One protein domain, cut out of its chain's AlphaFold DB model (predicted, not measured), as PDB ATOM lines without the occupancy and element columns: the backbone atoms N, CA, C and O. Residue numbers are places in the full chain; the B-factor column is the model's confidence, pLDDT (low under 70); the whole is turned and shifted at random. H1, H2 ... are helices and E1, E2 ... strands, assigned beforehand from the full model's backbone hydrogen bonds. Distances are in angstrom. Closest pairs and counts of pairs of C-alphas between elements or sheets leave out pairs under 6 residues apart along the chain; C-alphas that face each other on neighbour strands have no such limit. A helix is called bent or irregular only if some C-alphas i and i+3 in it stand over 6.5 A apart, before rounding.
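AT A GLANCE: This is residues 3 to 130 of the 137 residues of the protein "Lipid A 4'-kinase" of Deltaproteobacteria bacterium (UniProt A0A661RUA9). A strongly twisted sheet of five strands forms the core of a compact body, with H3 and H4 over one face and H1 and H2 over the other, and a tail, residues 114 to 130 with H5 in it, sticks out far from this body. The sheet runs E1, E5, E4, E2, E3 from edge to edge and is mixed, with the neighbours from E5 to E3 parallel and E1 antiparallel to E5. The printed part has 128 residues with five named helices and five named strands, in the order E1, H1, E2, H2, E3, H3, E4, H4, E5, H5, and its class is mixed, helices and strands. The whole is only just loose, close to compact, with a radius of gyration of the C-alphas of 16.9 A, and its spans of 56 by 30 by 29 A are elongated, the tail making the length.

IN THESE COORDINATES: The sheet begins with E1, residues 3 to 9, 17.5 A long, whose C-alpha 3 is at (-13.423, 14.967, 166.319). Next across the sheet is E5, residues 105 to 111, 19.1 A long, then E4, residues 84 to 88, 13.6 A. E2, residues 29 to 34, and E3, residues 52 to 58, each measure 16.7 A. The longest helix by residues is H3, residues 67 to 80, 20.0 A from C-alpha 67 at (4.825, 17.647, 147.034) to C-alpha 80. H4, residues 89 to 98, measures 15.5 A; it is neither bent nor irregular, but only just: C-alphas 94 and 97 are 6.4 A apart. H1, residues 21 to 25, measures 6.2 A, and H2, residues 39 to 48, 14.4 A. H5, residues 118 to 128, measures 16.0 A and ends with C-alpha 128 at (-28.548, 43.618, 165.679).

HOW THE PARTS SIT: The inner strands E4 and E2 are parallel at 27 degrees, with N 33 and O 86 within hydrogen-bond range at 2.9 A. E2 and the edge strand E3 are parallel at 20 degrees, with N 30 and O 52 at 2.9 A. E5 and E4 are parallel at 27 degrees, with N 106 and O 85 at 2.8 A. E1, the other edge strand, is antiparallel to E5 at 150 degrees, with N 9 and O 105 at 2.8 A. H3 is on the sheet at a height of 9.1 A, over E2 and along the strands, at 22 degrees to E2 on the local plane; the closest C-alphas of the two are those of Val 31 and Ala 77, 6.0 A apart. H4 is on the same face at a height of 9.2 A, over E4 and along the strands, at 14 degrees on the local plane. H3 and H4 are close but not clearly touching, the C-alphas of Arg 67 and Phe 98 being closest at 7.4 A. H1 and H2 are on the opposite face; H1 is only just over E5, with 3 of its 5 C-alphas falling on it, and the closest C-alphas of H2 and E3 are those of Asn 39 and Gly 58, 5.5 A apart. The units E2, H2, E3 and E4, H4, E5 are strand-helix-strand units, two parallel neighbour strands with a helix between them in the chain; E3, H3, E4 is a split one, with E2 between its strands in the sheet. Each of the three crossovers is right-handed. Every O i to N i+4 pair is within hydrogen-bond range in H1, H2 and H3, against 3 of 6 in H4 and 6 of 7 in H5. H5 is not on the sheet, and it is apart from H4, for instance.

THE WHOLE: Residues 114 to 130 stand free; without them the body spans 34 by 32 by 25 A. The C-alphas farthest apart are those of Arg 79 and Gly 130, at 59.1 A. The printed part has no cut, and the link from E1 to H1, 11 residues, is long. The mean pLDDT of the printed part is 85.5; residues 11 to 18 and 113 to 130 are under 70.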
ATOM      1  N   ALA A   3     -14.022  15.568 167.505       88.50
ATOM      2  CA  ALA A   3     -13.423  14.967 166.319       88.50
ATOM      3  C   ALA A   3     -14.212  13.725 165.888       88.50
ATOM      4  O   ALA A   3     -14.526  12.873 166.725       88.50
ATOM      5  N   ARG A   4     -14.516  13.602 164.593       90.81
ATOM      6  CA  ARG A   4     -15.211  12.439 164.026       90.81
ATOM      7  C   ARG A   4     -14.581  12.012 162.695       90.81
ATOM      8  O   ARG A   4     -14.505  12.835 161.789       90.81
ATOM      9  N   PRO A   5     -14.173  10.743 162.522       89.50
ATOM     10  CA  PRO A   5     -13.807  10.195 161.218       89.50
ATOM     11  C   PRO A   5     -15.021  10.211 160.283       89.50
ATOM     12  O   PRO A   5     -16.047   9.611 160.602       89.50
ATOM     13  N   VAL A   6     -14.908  10.899 159.150       90.88
ATOM     14  CA  VAL A   6     -16.016  11.084 158.195       90.88
ATOM     15  C   VAL A   6     -15.789  10.382 156.866       90.88
ATOM     16  O   VAL A   6     -16.761  10.033 156.207       90.88
ATOM     17  N   ASP A   7     -14.535  10.144 156.486       88.69
ATOM     18  CA  ASP A   7     -14.204   9.587 155.175       88.69
ATOM     19  C   ASP A   7     -12.866   8.825 155.211       88.69
ATOM     20  O   ASP A   7     -12.015   9.068 156.076       88.69
ATOM     21  N   VAL A   8     -12.683   7.897 154.272       88.44
ATOM     22  CA  VAL A   8     -11.404   7.230 153.997       88.44
ATOM     23  C   VAL A   8     -11.181   7.225 152.491       88.44
ATOM     24  O   VAL A   8     -11.878   6.535 151.754       88.44
ATOM     25  N   ARG A   9     -10.168   7.963 152.039       88.31
ATOM     26  CA  ARG A   9      -9.828   8.089 150.621       88.31
ATOM     27  C   ARG A   9      -8.731   7.100 150.248       88.31
ATOM     28  O   ARG A   9      -7.665   7.095 150.868       88.31
ATOM     29  N   PHE A  10      -8.985   6.292 149.224       80.44
ATOM     30  CA  PHE A  10      -8.037   5.323 148.673       80.44
ATOM     31  C   PHE A  10      -7.440   5.830 147.361       80.44
ATOM     32  O   PHE A  10      -8.018   6.673 146.677       80.44
ATOM     33  N   GLY A  11      -6.260   5.314 147.012       64.31
ATOM     34  CA  GLY A  11      -5.543   5.696 145.794       64.31
ATOM     35  C   GLY A  11      -6.201   5.237 144.483       64.31
ATOM     36  O   GLY A  11      -5.752   5.646 143.416       64.31
ATOM     37  N   MET A  12      -7.258   4.419 144.549       54.91
ATOM     38  CA  MET A  12      -8.046   3.953 143.404       54.91
ATOM     39  C   MET A  12      -9.488   4.485 143.512       54.91
ATOM     40  O   MET A  12     -10.098   4.356 144.577       54.91
ATOM     41  N   PRO A  13     -10.069   5.059 142.442       45.88
ATOM     42  CA  PRO A  13     -11.494   5.383 142.401       45.88
ATOM     43  C   PRO A  13     -12.341   4.105 142.521       45.88
ATOM     44  O   PRO A  13     -12.147   3.175 141.743       45.88
ATOM     45  N   GLY A  14     -13.296   4.069 143.455       52.59
ATOM     46  CA  GLY A  14     -14.288   2.987 143.575       52.59
ATOM     47  C   GLY A  14     -14.111   2.029 144.758       52.59
ATOM     48  O   GLY A  14     -15.044   1.289 145.062       52.59
ATOM     49  N   ASP A  15     -12.988   2.084 145.480       57.19
ATOM     50  CA  ASP A  15     -12.795   1.304 146.708       57.19
ATOM     51  C   ASP A  15     -13.456   2.005 147.904       57.19
ATOM     52  O   ASP A  15     -12.823   2.748 148.656       57.19
ATOM     53  N   SER A  16     -14.753   1.762 148.096       56.47
ATOM     54  CA  SER A  16     -15.399   2.005 149.389       56.47
ATOM     55  C   SER A  16     -15.081   0.822 150.307       56.47
ATOM     56  O   SER A  16     -15.473  -0.305 149.994       56.47
ATOM     57  N   PRO A  17     -14.378   1.014 151.436       60.66
ATOM     58  CA  PRO A  17     -14.088  -0.088 152.337       60.66
ATOM     59  C   PRO A  17     -15.407  -0.612 152.928       60.66
ATOM     60  O   PRO A  17     -16.299   0.184 153.229       60.66
ATOM     61  N   PRO A  18     -15.540  -1.923 153.198       64.94
ATOM     62  CA  PRO A  18     -16.742  -2.494 153.818       64.94
ATOM     63  C   PRO A  18     -16.887  -2.120 155.309       64.94
ATOM     64  O   PRO A  18     -17.650  -2.737 156.047       64.94
ATOM     65  N   PHE A  19     -16.137  -1.119 155.780       74.56
ATOM     66  CA  PHE A  19     -16.024  -0.719 157.175       74.56
ATOM     67  C   PHE A  19     -16.164   0.798 157.297       74.56
ATOM     68  O   PHE A  19     -15.687   1.543 156.443       74.56
ATOM     69  N   SER A  20     -16.763   1.265 158.395       88.12
ATOM     70  CA  SER A  20     -16.853   2.701 158.678       88.12
ATOM     71  C   SER A  20     -15.458   3.333 158.837       88.12
ATOM     72  O   SER A  20     -14.525   2.649 159.274       88.12
ATOM     73  N   PRO A  21     -15.288   4.644 158.572       88.62
ATOM     74  CA  PRO A  21     -14.015   5.338 158.790       88.62
ATOM     75  C   PRO A  21     -13.456   5.167 160.213       88.62
ATOM     76  O   PRO A  21     -12.249   5.012 160.401       88.62
ATOM     77  N   GLN A  22     -14.339   5.110 161.216       91.75
ATOM     78  CA  GLN A  22     -13.977   4.811 162.603       91.75
ATOM     79  C   GLN A  22     -13.376   3.404 162.750       91.75
ATOM     80  O   GLN A  22     -12.304   3.246 163.332       91.75
ATOM     81  N   ALA A  23     -14.046   2.382 162.205       90.88
ATOM     82  CA  ALA A  23     -13.575   0.997 162.253       90.88
ATOM     83  C   ALA A  23     -12.283   0.802 161.443       90.88
ATOM     84  O   ALA A  23     -11.421   0.001 161.807       90.88
ATOM     85  N   PHE A  24     -12.112   1.567 160.364       91.69
ATOM     86  CA  PHE A  24     -10.864   1.602 159.621       91.69
ATOM     87  C   PHE A  24      -9.728   2.205 160.460       91.69
ATOM     88  O   PHE A  24      -8.633   1.653 160.494       91.69
ATOM     89  N   LEU A  25      -9.949   3.301 161.181       93.44
ATOM     90  CA  LEU A  25      -8.894   3.916 161.990       93.44
ATOM     91  C   LEU A  25      -8.488   3.057 163.204       93.44
ATOM     92  O   LEU A  25      -7.305   2.996 163.548       93.44
ATOM     93  N   ALA A  26      -9.452   2.383 163.835       94.06
ATOM     94  CA  ALA A  26      -9.254   1.654 165.083       94.06
ATOM     95  C   ALA A  26      -8.094   0.638 165.018       94.06
ATOM     96  O   ALA A  26      -8.025  -0.228 164.146       94.06
ATOM     97  N   GLY A  27      -7.152   0.758 165.958       92.56
ATOM     98  CA  GLY A  27      -6.000  -0.127 166.123       92.56
ATOM     99  C   GLY A  27      -4.899   0.014 165.064       92.56
ATOM    100  O   GLY A  27      -3.827  -0.578 165.238       92.56
ATOM    101  N   ARG A  28      -5.113   0.793 163.992       94.38
ATOM    102  CA  ARG A  28      -4.143   0.954 162.900       94.38
ATOM    103  C   ARG A  28      -3.058   1.961 163.257       94.38
ATOM    104  O   ARG A  28      -3.315   3.004 163.850       94.38
ATOM    105  N   ARG A  29      -1.825   1.646 162.852       97.56
ATOM    106  CA  ARG A  29      -0.675   2.556 162.939       97.56
ATOM    107  C   ARG A  29      -0.844   3.663 161.907       97.56
ATOM    108  O   ARG A  29      -0.940   3.353 160.720       97.56
ATOM    109  N   CYS A  30      -0.854   4.917 162.331       97.00
ATOM    110  CA  CYS A  30      -1.103   6.049 161.448       97.00
ATOM    111  C   CYS A  30      -0.056   7.152 161.598       97.00
ATOM    112  O   CYS A  30       0.469   7.400 162.687       97.00
ATOM    113  N   VAL A  31       0.234   7.826 160.484       97.88
ATOM    114  CA  VAL A  31       0.873   9.144 160.524       97.88
ATOM    115  C   VAL A  31      -0.231  10.185 160.530       97.88
ATOM    116  O   VAL A  31      -1.065  10.204 159.626       97.88
ATOM    117  N   VAL A  32      -0.233  11.048 161.538       97.62
ATOM    118  CA  VAL A  32      -1.212  12.127 161.663       97.62
ATOM    119  C   VAL A  32      -0.588  13.458 161.265       97.62
ATOM    120  O   VAL A  32       0.576  13.728 161.565       97.62
ATOM    121  N   PHE A  33      -1.348  14.302 160.580       97.62
ATOM    122  CA  PHE A  33      -0.912  15.652 160.266       97.62
ATOM    123  C   PHE A  33      -2.086  16.610 160.112       97.62
ATOM    124  O   PHE A  33      -3.179  16.215 159.708       97.62
ATOM    125  N   SER A  34      -1.848  17.881 160.408       96.38
ATOM    126  CA  SER A  34      -2.851  18.935 160.267       96.38
ATOM    127  C   SER A  34      -2.195  20.301 160.113       96.38
ATOM    128  O   SER A  34      -1.073  20.512 160.576       96.38
ATOM    129  N   GLY A  35      -2.901  21.221 159.462       93.56
ATOM    130  CA  GLY A  35      -2.551  22.633 159.329       93.56
ATOM    131  C   GLY A  35      -3.605  23.514 159.990       93.56
ATOM    132  O   GLY A  35      -4.236  24.328 159.313       93.56
ATOM    133  N   ILE A  36      -3.828  23.306 161.292       90.19
ATOM    134  CA  ILE A  36      -4.778  24.063 162.122       90.19
ATOM    135  C   ILE A  36      -4.058  24.721 163.308       90.19
ATOM    136  O   ILE A  36      -2.890  24.445 163.568       90.19
ATOM    137  N   ALA A  37      -4.764  25.585 164.043       88.56
ATOM    138  CA  ALA A  37      -4.193  26.314 165.178       88.56
ATOM    139  C   ALA A  37      -3.695  25.393 166.311       88.56
ATOM    140  O   ALA A  37      -2.612  25.617 166.845       88.56
ATOM    141  N   ASP A  38      -4.452  24.343 166.648       90.44
ATOM    142  CA  ASP A  38      -4.124  23.406 167.731       90.44
ATOM    143  C   ASP A  38      -3.919  21.980 167.197       90.44
ATOM    144  O   ASP A  38      -4.793  21.112 167.258       90.44
ATOM    145  N   ASN A  39      -2.740  21.754 166.617       93.31
ATOM    146  CA  ASN A  39      -2.358  20.451 166.071       93.31
ATOM    147  C   ASN A  39      -2.199  19.382 167.165       93.31
ATOM    148  O   ASN A  39      -2.525  18.220 166.939       93.31
ATOM    149  N   ALA A  40      -1.699  19.764 168.347       93.44
ATOM    150  CA  ALA A  40      -1.444  18.824 169.437       93.44
ATOM    151  C   ALA A  40      -2.746  18.167 169.905       93.44
ATOM    152  O   ALA A  40      -2.833  16.938 169.953       93.44
ATOM    153  N   ARG A  41      -3.790  18.974 170.128       93.00
ATOM    154  CA  ARG A  41      -5.122  18.472 170.471       93.00
ATOM    155  C   ARG A  41      -5.692  17.548 169.403       93.00
ATOM    156  O   ARG A  41      -6.244  16.504 169.735       93.00
ATOM    157  N   PHE A  42      -5.533  17.896 168.126       94.06
ATOM    158  CA  PHE A  42      -5.983  17.025 167.042       94.06
ATOM    159  C   PHE A  42      -5.310  15.648 167.102       94.06
ATOM    160  O   PHE A  42      -5.981  14.630 166.951       94.06
ATOM    161  N   PHE A  43      -4.006  15.591 167.374       95.12
ATOM    162  CA  PHE A  43      -3.276  14.323 167.463       95.12
ATOM    163  C   PHE A  43      -3.745  13.463 168.642       95.12
ATOM    164  O   PHE A  43      -3.881  12.248 168.487       95.12
ATOM    165  N   GLU A  44      -4.042  14.080 169.788       95.06
ATOM    166  CA  GLU A  44      -4.668  13.385 170.916       95.06
ATOM    167  C   GLU A  44      -6.036  12.819 170.543       95.06
ATOM    168  O   GLU A  44      -6.337  11.666 170.856       95.06
ATOM    169  N   ASP A  45      -6.854  13.605 169.843       94.62
ATOM    170  CA  ASP A  45      -8.184  13.185 169.418       94.62
ATOM    171  C   ASP A  45      -8.112  11.987 168.456       94.62
ATOM    172  O   ASP A  45      -8.880  11.037 168.607       94.62
ATOM    173  N   VAL A  46      -7.135  11.942 167.539       95.06
ATOM    174  CA  VAL A  46      -6.878  10.749 166.702       95.06
ATOM    175  C   VAL A  46      -6.550   9.518 167.552       95.06
ATOM    176  O   VAL A  46      -7.036   8.421 167.261       95.06
ATOM    177  N   GLY A  47      -5.767   9.696 168.618       95.06
ATOM    178  CA  GLY A  47      -5.481   8.642 169.590       95.06
ATOM    179  C   GLY A  47      -6.741   8.145 170.304       95.06
ATOM    180  O   GLY A  47      -6.984   6.939 170.361       95.06
ATOM    181  N   ARG A  48      -7.591   9.065 170.780       94.62
ATOM    182  CA  ARG A  48      -8.876   8.750 171.437       94.62
ATOM    183  C   ARG A  48      -9.854   8.027 170.510       94.62
ATOM    184  O   ARG A  48     -10.627   7.193 170.967       94.62
ATOM    185  N   LEU A  49      -9.790   8.301 169.208       94.25
ATOM    186  CA  LEU A  49     -10.575   7.612 168.180       94.25
ATOM    187  C   LEU A  49     -10.046   6.199 167.851       94.25
ATOM    188  O   LEU A  49     -10.647   5.494 167.039       94.25
ATOM    189  N   GLY A  50      -8.955   5.765 168.490       94.38
ATOM    190  CA  GLY A  50      -8.391   4.420 168.380       94.38
ATOM    191  C   GLY A  50      -7.216   4.301 167.409       94.38
ATOM    192  O   GLY A  50      -6.705   3.196 167.222       94.38
ATOM    193  N   GLY A  51      -6.769   5.400 166.795       96.19
ATOM    194  CA  GLY A  51      -5.587   5.405 165.937       96.19
ATOM    195  C   GLY A  51      -4.297   5.266 166.748       96.19
ATOM    196  O   GLY A  51      -4.085   5.968 167.734       96.19
ATOM    197  N   LYS A  52      -3.384   4.389 166.319       97.62
ATOM    198  CA  LYS A  52      -2.037   4.292 166.900       97.62
ATOM    199  C   LYS A  52      -1.123   5.295 166.201       97.62
ATOM    200  O   LYS A  52      -0.504   4.964 165.189       97.62
ATOM    201  N   VAL A  53      -1.047   6.514 166.725       97.19
ATOM    202  CA  VAL A  53      -0.201   7.575 166.164       97.19
ATOM    203  C   VAL A  53       1.277   7.190 166.289       97.19
ATOM    204  O   VAL A  53       1.815   7.121 167.389       97.19
ATOM    205  N   VAL A  54       1.937   6.921 165.158       97.75
ATOM    206  CA  VAL A  54       3.363   6.528 165.112       97.75
ATOM    207  C   VAL A  54       4.291   7.644 164.646       97.75
ATOM    208  O   VAL A  54       5.499   7.562 164.843       97.75
ATOM    209  N   ALA A  55       3.735   8.677 164.019       97.44
ATOM    210  CA  ALA A  55       4.415   9.929 163.722       97.44
ATOM    211  C   ALA A  55       3.371  11.041 163.593       97.44
ATOM    212  O   ALA A  55       2.259  10.792 163.119       97.44
ATOM    213  N   SER A  56       3.740  12.261 163.974       97.25
ATOM    214  CA  SER A  56       2.880  13.438 163.878       97.25
ATOM    215  C   SER A  56       3.594  14.600 163.189       97.25
ATOM    216  O   SER A  56       4.798  14.802 163.358       97.25
ATOM    217  N   PHE A  57       2.853  15.358 162.378       97.25
ATOM    218  CA  PHE A  57       3.367  16.524 161.656       97.25
ATOM    219  C   PHE A  57       2.395  17.693 161.790       97.25
ATOM    220  O   PHE A  57       1.341  17.723 161.158       97.25
ATOM    221  N   GLY A  58       2.752  18.662 162.634       95.88
ATOM    222  CA  GLY A  58       2.021  19.920 162.752       95.88
ATOM    223  C   GLY A  58       2.491  20.918 161.702       95.88
ATOM    224  O   GLY A  58       3.684  21.213 161.616       95.88
ATOM    225  N   PHE A  59       1.556  21.445 160.925       94.06
ATOM    226  CA  PHE A  59       1.779  22.540 159.993       94.06
ATOM    227  C   PHE A  59       1.134  23.823 160.528       94.06
ATOM    228  O   PHE A  59       0.267  23.789 161.404       94.06
ATOM    229  N   ARG A  60       1.577  24.978 160.019       89.81
ATOM    230  CA  ARG A  60       0.955  26.265 160.360       89.81
ATOM    231  C   ARG A  60      -0.488  26.292 159.862       89.81
ATOM    232  O   ARG A  60      -0.826  25.614 158.891       89.81
ATOM    233  N   ASP A  61      -1.324  27.099 160.506       87.06
ATOM    234  CA  ASP A  61      -2.679  27.303 160.007       87.06
ATOM    235  C   ASP A  61      -2.633  27.832 158.565       87.06
ATOM    236  O   ASP A  61      -1.782  28.650 158.211       87.06
ATOM    237  N   HIS A  62      -3.518  27.304 157.722       84.31
ATOM    238  CA  HIS A  62      -3.545  27.571 156.278       84.31
ATOM    239  C   HIS A  62      -2.272  27.174 155.508       84.31
ATOM    240  O   HIS A  62      -2.013  27.724 154.438       84.31
ATOM    241  N   HIS A  63      -1.490  26.208 156.001       87.62
ATOM    242  CA  HIS A  63      -0.279  25.758 155.310       87.62
ATOM    243  C   HIS A  63      -0.544  25.356 153.844       87.62
ATOM    244  O   HIS A  63      -1.383  24.487 153.585       87.62
ATOM    245  N   PRO A  64       0.181  25.943 152.871       89.56
ATOM    246  CA  PRO A  64       0.109  25.521 151.481       89.56
ATOM    247  C   PRO A  64       0.933  24.244 151.310       89.56
ATOM    248  O   PRO A  64       2.153  24.303 151.125       89.56
ATOM    249  N   TYR A  65       0.267  23.091 151.383       91.50
ATOM    250  CA  TYR A  65       0.904  21.793 151.175       91.50
ATOM    251  C   TYR A  65       1.665  21.755 149.849       91.50
ATOM    252  O   TYR A  65       1.210  22.267 148.828       91.50
ATOM    253  N   ARG A  66       2.844  21.136 149.865       93.94
ATOM    254  CA  ARG A  66       3.685  20.919 148.682       93.94
ATOM    255  C   ARG A  66       3.955  19.432 148.503       93.94
ATOM    256  O   ARG A  66       3.937  18.657 149.456       93.94
ATOM    257  N   ARG A  67       4.369  19.029 147.296       91.94
ATOM    258  CA  ARG A  67       4.825  17.647 147.034       91.94
ATOM    259  C   ARG A  67       5.949  17.193 147.977       91.94
ATOM    260  O   ARG A  67       6.055  16.009 148.277       91.94
ATOM    261  N   ALA A  68       6.785  18.119 148.452       93.00
ATOM    262  CA  ALA A  68       7.822  17.822 149.441       93.00
ATOM    263  C   ALA A  68       7.243  17.394 150.800       93.00
ATOM    264  O   ALA A  68       7.774  16.468 151.412       93.00
ATOM    265  N   ASP A  69       6.135  18.005 151.230       94.62
ATOM    266  CA  ASP A  69       5.447  17.645 152.471       94.62
ATOM    267  C   ASP A  69       4.879  16.229 152.364       94.62
ATOM    268  O   ASP A  69       5.142  15.390 153.222       94.62
ATOM    269  N   LEU A  70       4.212  15.916 151.248       93.00
ATOM    270  CA  LEU A  70       3.700  14.569 150.979       93.00
ATOM    271  C   LEU A  70       4.811  13.514 150.981       93.00
ATOM    272  O   LEU A  70       4.678  12.480 151.633       93.00
ATOM    273  N   ARG A  71       5.950  13.788 150.330       93.94
ATOM    274  CA  ARG A  71       7.114  12.885 150.371       93.94
ATOM    275  C   ARG A  71       7.626  12.671 151.792       93.94
ATOM    276  O   ARG A  71       8.008  11.553 152.138       93.94
ATOM    277  N   ARG A  72       7.629  13.717 152.624       95.75
ATOM    278  CA  ARG A  72       8.043  13.628 154.029       95.75
ATOM    279  C   ARG A  72       7.083  12.755 154.841       95.75
ATOM    280  O   ARG A  72       7.558  11.890 155.577       95.75
ATOM    281  N   LEU A  73       5.773  12.938 154.665       95.50
ATOM    282  CA  LEU A  73       4.728  12.142 155.320       95.50
ATOM    283  C   LEU A  73       4.814  10.665 154.917       95.50
ATOM    284  O   LEU A  73       4.908   9.793 155.779       95.50
ATOM    285  N   LEU A  74       4.879  10.380 153.614       94.19
ATOM    286  CA  LEU A  74       5.000   9.016 153.088       94.19
ATOM    287  C   LEU A  74       6.316   8.355 153.516       94.19
ATOM    288  O   LEU A  74       6.334   7.193 153.916       94.19
ATOM    289  N   GLY A  75       7.426   9.096 153.507       96.06
ATOM    290  CA  GLY A  75       8.707   8.604 154.011       96.06
ATOM    291  C   GLY A  75       8.651   8.235 155.498       96.06
ATOM    292  O   GLY A  75       9.182   7.200 155.897       96.06
ATOM    293  N   ALA A  76       7.980   9.046 156.320       95.94
ATOM    294  CA  ALA A  76       7.767   8.742 157.733       95.94
ATOM    295  C   ALA A  76       6.849   7.532 157.934       95.94
ATOM    296  O   ALA A  76       7.129   6.688 158.786       95.94
ATOM    297  N   ALA A  77       5.804   7.405 157.116       95.50
ATOM    298  CA  ALA A  77       4.902   6.263 157.148       95.50
ATOM    299  C   ALA A  77       5.639   4.951 156.844       95.50
ATOM    300  O   ALA A  77       5.501   3.986 157.593       95.50
ATOM    301  N   ARG A  78       6.504   4.942 155.820       95.44
ATOM    302  CA  ARG A  78       7.338   3.778 155.477       95.44
ATOM    303  C   ARG A  78       8.288   3.395 156.613       95.44
ATOM    304  O   ARG A  78       8.340   2.228 156.982       95.44
ATOM    305  N   ARG A  79       8.986   4.367 157.214       97.06
ATOM    306  CA  ARG A  79       9.929   4.107 158.322       97.06
ATOM    307  C   ARG A  79       9.252   3.593 159.591       97.06
ATOM    308  O   ARG A  79       9.832   2.791 160.310       97.06
ATOM    309  N   THR A  80       8.047   4.071 159.883       95.94
ATOM    310  CA  THR A  80       7.329   3.739 161.126       95.94
ATOM    311  C   THR A  80       6.327   2.596 160.963       95.94
ATOM    312  O   THR A  80       5.688   2.189 161.935       95.94
ATOM    313  N   GLY A  81       6.181   2.063 159.746       94.44
ATOM    314  CA  GLY A  81       5.217   1.013 159.434       94.44
ATOM    315  C   GLY A  81       3.761   1.474 159.545       94.44
ATOM    316  O   GLY A  81       2.886   0.657 159.837       94.44
ATOM    317  N   ALA A  82       3.492   2.765 159.342       95.81
ATOM    318  CA  ALA A  82       2.128   3.269 159.287       95.81
ATOM    319  C   ALA A  82       1.370   2.651 158.104       95.81
ATOM    320  O   ALA A  82       1.938   2.343 157.055       95.81
ATOM    321  N   ARG A  83       0.072   2.441 158.299       94.31
ATOM    322  CA  ARG A  83      -0.845   1.819 157.338       94.31
ATOM    323  C   ARG A  83      -1.826   2.814 156.731       94.31
ATOM    324  O   ARG A  83      -2.487   2.485 155.756       94.31
ATOM    325  N   CYS A  84      -1.911   4.011 157.295       94.50
ATOM    326  CA  CYS A  84      -2.713   5.103 156.774       94.50
ATOM    327  C   CYS A  84      -2.142   6.456 157.205       94.50
ATOM    328  O   CYS A  84      -1.340   6.559 158.145       94.50
ATOM    329  N   LEU A  85      -2.579   7.487 156.496       96.69
ATOM    330  CA  LEU A  85      -2.427   8.878 156.880       96.69
ATOM    331  C   LEU A  85      -3.741   9.367 157.501       96.69
ATOM    332  O   LEU A  85      -4.811   8.885 157.133       96.69
ATOM    333  N   VAL A  86      -3.673  10.315 158.432       97.06
ATOM    334  CA  VAL A  86      -4.853  10.908 159.076       97.06
ATOM    335  C   VAL A  86      -4.733  12.426 159.047       97.06
ATOM    336  O   VAL A  86      -3.697  12.962 159.442       97.06
ATOM    337  N   THR A  87      -5.782  13.114 158.598       96.75
ATOM    338  CA  THR A  87      -5.814  14.581 158.542       96.75
ATOM    339  C   THR A  87      -7.213  15.154 158.747       96.75
ATOM    340  O   THR A  87      -8.180  14.411 158.912       96.75
ATOM    341  N   THR A  88      -7.318  16.481 158.775       95.19
ATOM    342  CA  THR A  88      -8.592  17.192 158.925       95.19
ATOM    343  C   THR A  88      -9.347  17.288 157.595       95.19
ATOM    344  O   THR A  88      -8.733  17.292 156.528       95.19
ATOM    345  N   ALA A  89     -10.672  17.444 157.631       93.31
ATOM    346  CA  ALA A  89     -11.480  17.690 156.429       93.31
ATOM    347  C   ALA A  89     -10.999  18.913 155.628       93.31
ATOM    348  O   ALA A  89     -10.871  18.850 154.406       93.31
ATOM    349  N   LYS A  90     -10.630  19.997 156.324       91.00
ATOM    350  CA  LYS A  90     -10.088  21.224 155.717       91.00
ATOM    351  C   LYS A  90      -8.789  20.966 154.947       91.00
ATOM    352  O   LYS A  90      -8.582  21.525 153.871       91.00
ATOM    353  N   ASP A  91      -7.907  20.135 155.494       92.75
ATOM    354  CA  ASP A  91      -6.634  19.797 154.855       92.75
ATOM    355  C   ASP A  91      -6.801  18.773 153.730       92.75
ATOM    356  O   ASP A  91      -6.129  18.887 152.708       92.75
ATOM    357  N   ALA A  92      -7.738  17.830 153.860       92.00
ATOM    358  CA  ALA A  92      -8.027  16.836 152.828       92.00
ATOM    359  C   ALA A  92      -8.440  17.479 151.494       92.00
ATOM    360  O   ALA A  92      -7.936  17.065 150.452       92.00
ATOM    361  N   VAL A  93      -9.266  18.536 151.524       91.00
ATOM    362  CA  VAL A  93      -9.651  19.305 150.321       91.00
ATOM    363  C   VAL A  93      -8.422  19.882 149.612       91.00
ATOM    364  O   VAL A  93      -8.304  19.823 148.393       91.00
ATOM    365  N   ARG A  94      -7.445  20.395 150.366       89.75
ATOM    366  CA  ARG A  94      -6.212  20.958 149.787       89.75
ATOM    367  C   ARG A  94      -5.330  19.897 149.142       89.75
ATOM    368  O   ARG A  94      -4.547  20.219 148.249       89.75
ATOM    369  N   LEU A  95      -5.426  18.651 149.602       89.62
ATOM    370  CA  LEU A  95      -4.631  17.554 149.067       89.62
ATOM    371  C   LEU A  95      -5.157  17.006 147.739       89.62
ATOM    372  O   LEU A  95      -4.392  16.358 147.026       89.62
ATOM    373  N   GLU A  96      -6.399  17.313 147.362       87.25
ATOM    374  CA  GLU A  96      -6.999  16.876 146.091       87.25
ATOM    375  C   GLU A  96      -6.180  17.334 144.876       87.25
ATOM    376  O   GLU A  96      -6.057  16.601 143.896       87.25
ATOM    377  N   ALA A  97      -5.507  18.486 144.978       87.81
ATOM    378  CA  ALA A  97      -4.622  19.017 143.940       87.81
ATOM    379  C   ALA A  97      -3.403  18.124 143.620       87.81
ATOM    380  O   ALA A  97      -2.737  18.329 142.604       87.81
ATOM    381  N   PHE A  98      -3.076  17.148 144.475       87.25
ATOM    382  CA  PHE A  98      -1.946  16.236 144.276       87.25
ATOM    383  C   PHE A  98      -2.347  14.870 143.716       87.25
ATOM    384  O   PHE A  98      -1.456  14.078 143.406       87.25
ATOM    385  N   GLY A  99      -3.647  14.620 143.538       85.56
ATOM    386  CA  GLY A  99      -4.167  13.335 143.089       85.56
ATOM    387  C   GLY A  99      -4.158  12.256 144.184       85.56
ATOM    388  O   GLY A  99      -3.997  12.566 145.368       85.56
ATOM    389  N   PRO A 100      -4.369  10.984 143.805       84.19
ATOM    390  CA  PRO A 100      -4.439   9.876 144.751       84.19
ATOM    391  C   PRO A 100      -3.126   9.677 145.518       84.19
ATOM    392  O   PRO A 100      -2.032   9.757 144.959       84.19
ATOM    393  N   LEU A 101      -3.244   9.384 146.815       86.81
ATOM    394  CA  LEU A 101      -2.110   9.061 147.678       86.81
ATOM    395  C   LEU A 101      -1.854   7.550 147.687       86.81
ATOM    396  O   LEU A 101      -2.781   6.748 147.602       86.81
ATOM    397  N   GLU A 102      -0.590   7.162 147.857       87.06
ATOM    398  CA  GLU A 102      -0.190   5.749 147.945       87.06
ATOM    399  C   GLU A 102      -0.740   5.032 149.187       87.06
ATOM    400  O   GLU A 102      -0.877   3.811 149.198       87.06
ATOM    401  N   LEU A 103      -1.007   5.782 150.258       90.38
ATOM    402  CA  LEU A 103      -1.589   5.262 151.490       90.38
ATOM    403  C   LEU A 103      -3.014   5.788 151.653       90.38
ATOM    404  O   LEU A 103      -3.257   6.955 151.333       90.38
ATOM    405  N   PRO A 104      -3.920   4.983 152.236       92.56
ATOM    406  CA  PRO A 104      -5.254   5.446 152.587       92.56
ATOM    407  C   PRO A 104      -5.191   6.694 153.470       92.56
ATOM    408  O   PRO A 104      -4.417   6.737 154.435       92.56
ATOM    409  N   LEU A 105      -6.016   7.688 153.154       94.31
ATOM    410  CA  LEU A 105      -6.145   8.927 153.912       94.31
ATOM    411  C   LEU A 105      -7.463   8.924 154.682       94.31
ATOM    412  O   LEU A 105      -8.531   9.031 154.090       94.31
ATOM    413  N   VAL A 106      -7.385   8.832 156.005       94.56
ATOM    414  CA  VAL A 106      -8.539   9.004 156.890       94.56
ATOM    415  C   VAL A 106      -8.765  10.492 157.116       94.56
ATOM    416  O   VAL A 106      -7.856  11.214 157.537       94.56
ATOM    417  N   VAL A 107      -9.988  10.938 156.862       94.94
ATOM    418  CA  VAL A 107     -10.398  12.329 157.021       94.94
ATOM    419  C   VAL A 107     -11.242  12.459 158.278       94.94
ATOM    420  O   VAL A 107     -12.233  11.748 158.462       94.94
ATOM    421  N   ILE A 108     -10.841  13.379 159.149       94.25
ATOM    422  CA  ILE A 108     -11.535  13.688 160.393       94.25
ATOM    423  C   ILE A 108     -12.156  15.074 160.284       94.25
ATOM    424  O   ILE A 108     -11.471  16.060 160.006       94.25
ATOM    425  N   ASP A 109     -13.455  15.142 160.534       92.94
ATOM    426  CA  ASP A 109     -14.164  16.398 160.696       92.94
ATOM    427  C   ASP A 109     -14.080  16.870 162.149       92.94
ATOM    428  O   ASP A 109     -14.102  16.066 163.091       92.94
ATOM    429  N   LEU A 110     -13.936  18.180 162.318       90.12
ATOM    430  CA  LEU A 110     -13.758  18.831 163.609       90.12
ATOM    431  C   LEU A 110     -14.953  19.741 163.851       90.12
ATOM    432  O   LEU A 110     -15.010  20.862 163.356       90.12
ATOM    433  N   GLU A 111     -15.897  19.263 164.652       82.12
ATOM    434  CA  GLU A 111     -17.070  20.038 165.030       82.12
ATOM    435  C   GLU A 111     -16.698  21.010 166.164       82.12
ATOM    436  O   GLU A 111     -16.236  20.580 167.239       82.12
ATOM    437  N   PRO A 112     -16.898  22.328 165.980       70.56
ATOM    438  CA  PRO A 112     -16.786  23.286 167.068       70.56
ATOM    439  C   PRO A 112     -17.795  22.909 168.154       70.56
ATOM    440  O   PRO A 112     -18.996  22.849 167.906       70.56
ATOM    441  N   SER A 113     -17.314  22.652 169.370       64.81
ATOM    442  CA  SER A 113     -18.197  22.526 170.528       64.81
ATOM    443  C   SER A 113     -18.070  23.811 171.323       64.81
ATOM    444  O   SER A 113     -16.985  24.123 171.818       64.81
ATOM    445  N   TRP A 114     -19.164  24.551 171.426       64.38
ATOM    446  CA  TRP A 114     -19.245  25.712 172.296       64.38
ATOM    447  C   TRP A 114     -19.339  25.205 173.731       64.38
ATOM    448  O   TRP A 114     -20.304  24.542 174.094       64.38
ATOM    449  N   SER A 115     -18.309  25.456 174.523       55.88
ATOM    450  CA  SER A 115     -18.348  25.299 175.974       55.88
ATOM    451  C   SER A 115     -18.741  26.652 176.563       55.88
ATOM    452  O   SER A 115     -17.994  27.608 176.383       55.88
ATOM    453  N   ASP A 116     -19.942  26.715 177.145       58.34
ATOM    454  CA  ASP A 116     -20.550  27.808 177.923       58.34
ATOM    455  C   ASP A 116     -20.266  29.248 177.450       58.34
ATOM    456  O   ASP A 116     -19.274  29.879 177.801       58.34
ATOM    457  N   GLY A 117     -21.198  29.779 176.647       54.38
ATOM    458  CA  GLY A 117     -21.187  31.164 176.146       54.38
ATOM    459  C   GLY A 117     -22.050  31.399 174.895       54.38
ATOM    460  O   GLY A 117     -22.289  32.535 174.496       54.38
ATOM    461  N   GLY A 118     -22.569  30.333 174.270       52.50
ATOM    462  CA  GLY A 118     -23.380  30.427 173.043       52.50
ATOM    463  C   GLY A 118     -24.738  31.129 173.202       52.50
ATOM    464  O   GLY A 118     -25.307  31.574 172.206       52.50
ATOM    465  N   GLN A 119     -25.242  31.268 174.433       52.97
ATOM    466  CA  GLN A 119     -26.495  31.983 174.714       52.97
ATOM    467  C   GLN A 119     -26.364  33.491 174.418       52.97
ATOM    468  O   GLN A 119     -27.287  34.090 173.863       52.97
ATOM    469  N   ASP A 120     -25.194  34.084 174.682       57.56
ATOM    470  CA  ASP A 120     -24.966  35.521 174.485       57.56
ATOM    471  C   ASP A 120     -24.818  35.906 173.008       57.56
ATOM    472  O   ASP A 120     -25.246  36.984 172.594       57.56
ATOM    473  N   ILE A 121     -24.277  35.012 172.174       61.09
ATOM    474  CA  ILE A 121     -24.117  35.265 170.734       61.09
ATOM    475  C   ILE A 121     -25.473  35.300 170.025       61.09
ATOM    476  O   ILE A 121     -25.692  36.166 169.176       61.09
ATOM    477  N   ARG A 122     -26.412  34.415 170.384       58.66
ATOM    478  CA  ARG A 122     -27.760  34.426 169.796       58.66
ATOM    479  C   ARG A 122     -28.512  35.708 170.152       58.66
ATOM    480  O   ARG A 122     -29.015  36.379 169.254       58.66
ATOM    481  N   ALA A 123     -28.504  36.091 171.430       59.84
ATOM    482  CA  ALA A 123     -29.116  37.334 171.892       59.84
ATOM    483  C   ALA A 123     -28.470  38.578 171.245       59.84
ATOM    484  O   ALA A 123     -29.162  39.528 170.872       59.84
ATOM    485  N   PHE A 124     -27.147  38.571 171.050       62.34
ATOM    486  CA  PHE A 124     -26.424  39.644 170.363       62.34
ATOM    487  C   PHE A 124     -26.807  39.768 168.879       62.34
ATOM    488  O   PHE A 124     -27.011  40.885 168.392       62.34
ATOM    489  N   LEU A 125     -26.931  38.644 168.167       65.06
ATOM    490  CA  LEU A 125     -27.321  38.620 166.754       65.06
ATOM    491  C   LEU A 125     -28.783  39.045 166.560       65.06
ATOM    492  O   LEU A 125     -29.055  39.872 165.690       65.06
ATOM    493  N   GLU A 126     -29.707  38.575 167.404       64.31
ATOM    494  CA  GLU A 126     -31.126  38.967 167.361       64.31
ATOM    495  C   GLU A 126     -31.311  40.475 167.615       64.31
ATOM    496  O   GLU A 126     -32.105  41.134 166.942       64.31
ATOM    497  N   ARG A 127     -30.505  41.063 168.510       62.84
ATOM    498  CA  ARG A 127     -30.540  42.502 168.820       62.84
ATOM    499  C   ARG A 127     -30.001  43.395 167.693       62.84
ATOM    500  O   ARG A 127     -30.334  44.577 167.645       62.84
ATOM    501  N   ARG A 128     -29.151  42.870 166.803       61.66
ATOM    502  CA  ARG A 128     -28.548  43.618 165.679       61.66
ATOM    503  C   ARG A 128     -29.239  43.367 164.337       61.66
ATOM    504  O   ARG A 128     -29.197  44.249 163.487       61.66
ATOM    505  N   LEU A 129     -29.878  42.211 164.154       64.94
ATOM    506  CA  LEU A 129     -30.588  41.826 162.925       64.94
ATOM    507  C   LEU A 129     -32.109  42.052 163.004       64.94
ATOM    508  O   LEU A 129     -32.854  41.554 162.159       64.94
ATOM    509  N   GLY A 130     -32.575  42.813 164.001       51.78
ATOM    510  CA  GLY A 130     -33.963  43.256 164.117       51.78
ATOM    511  C   GLY A 130     -34.480  43.854 162.802       51.78
ATOM    512  O   GLY A 130     -33.978  44.866 162.323       51.78
TER     513      GLY A 130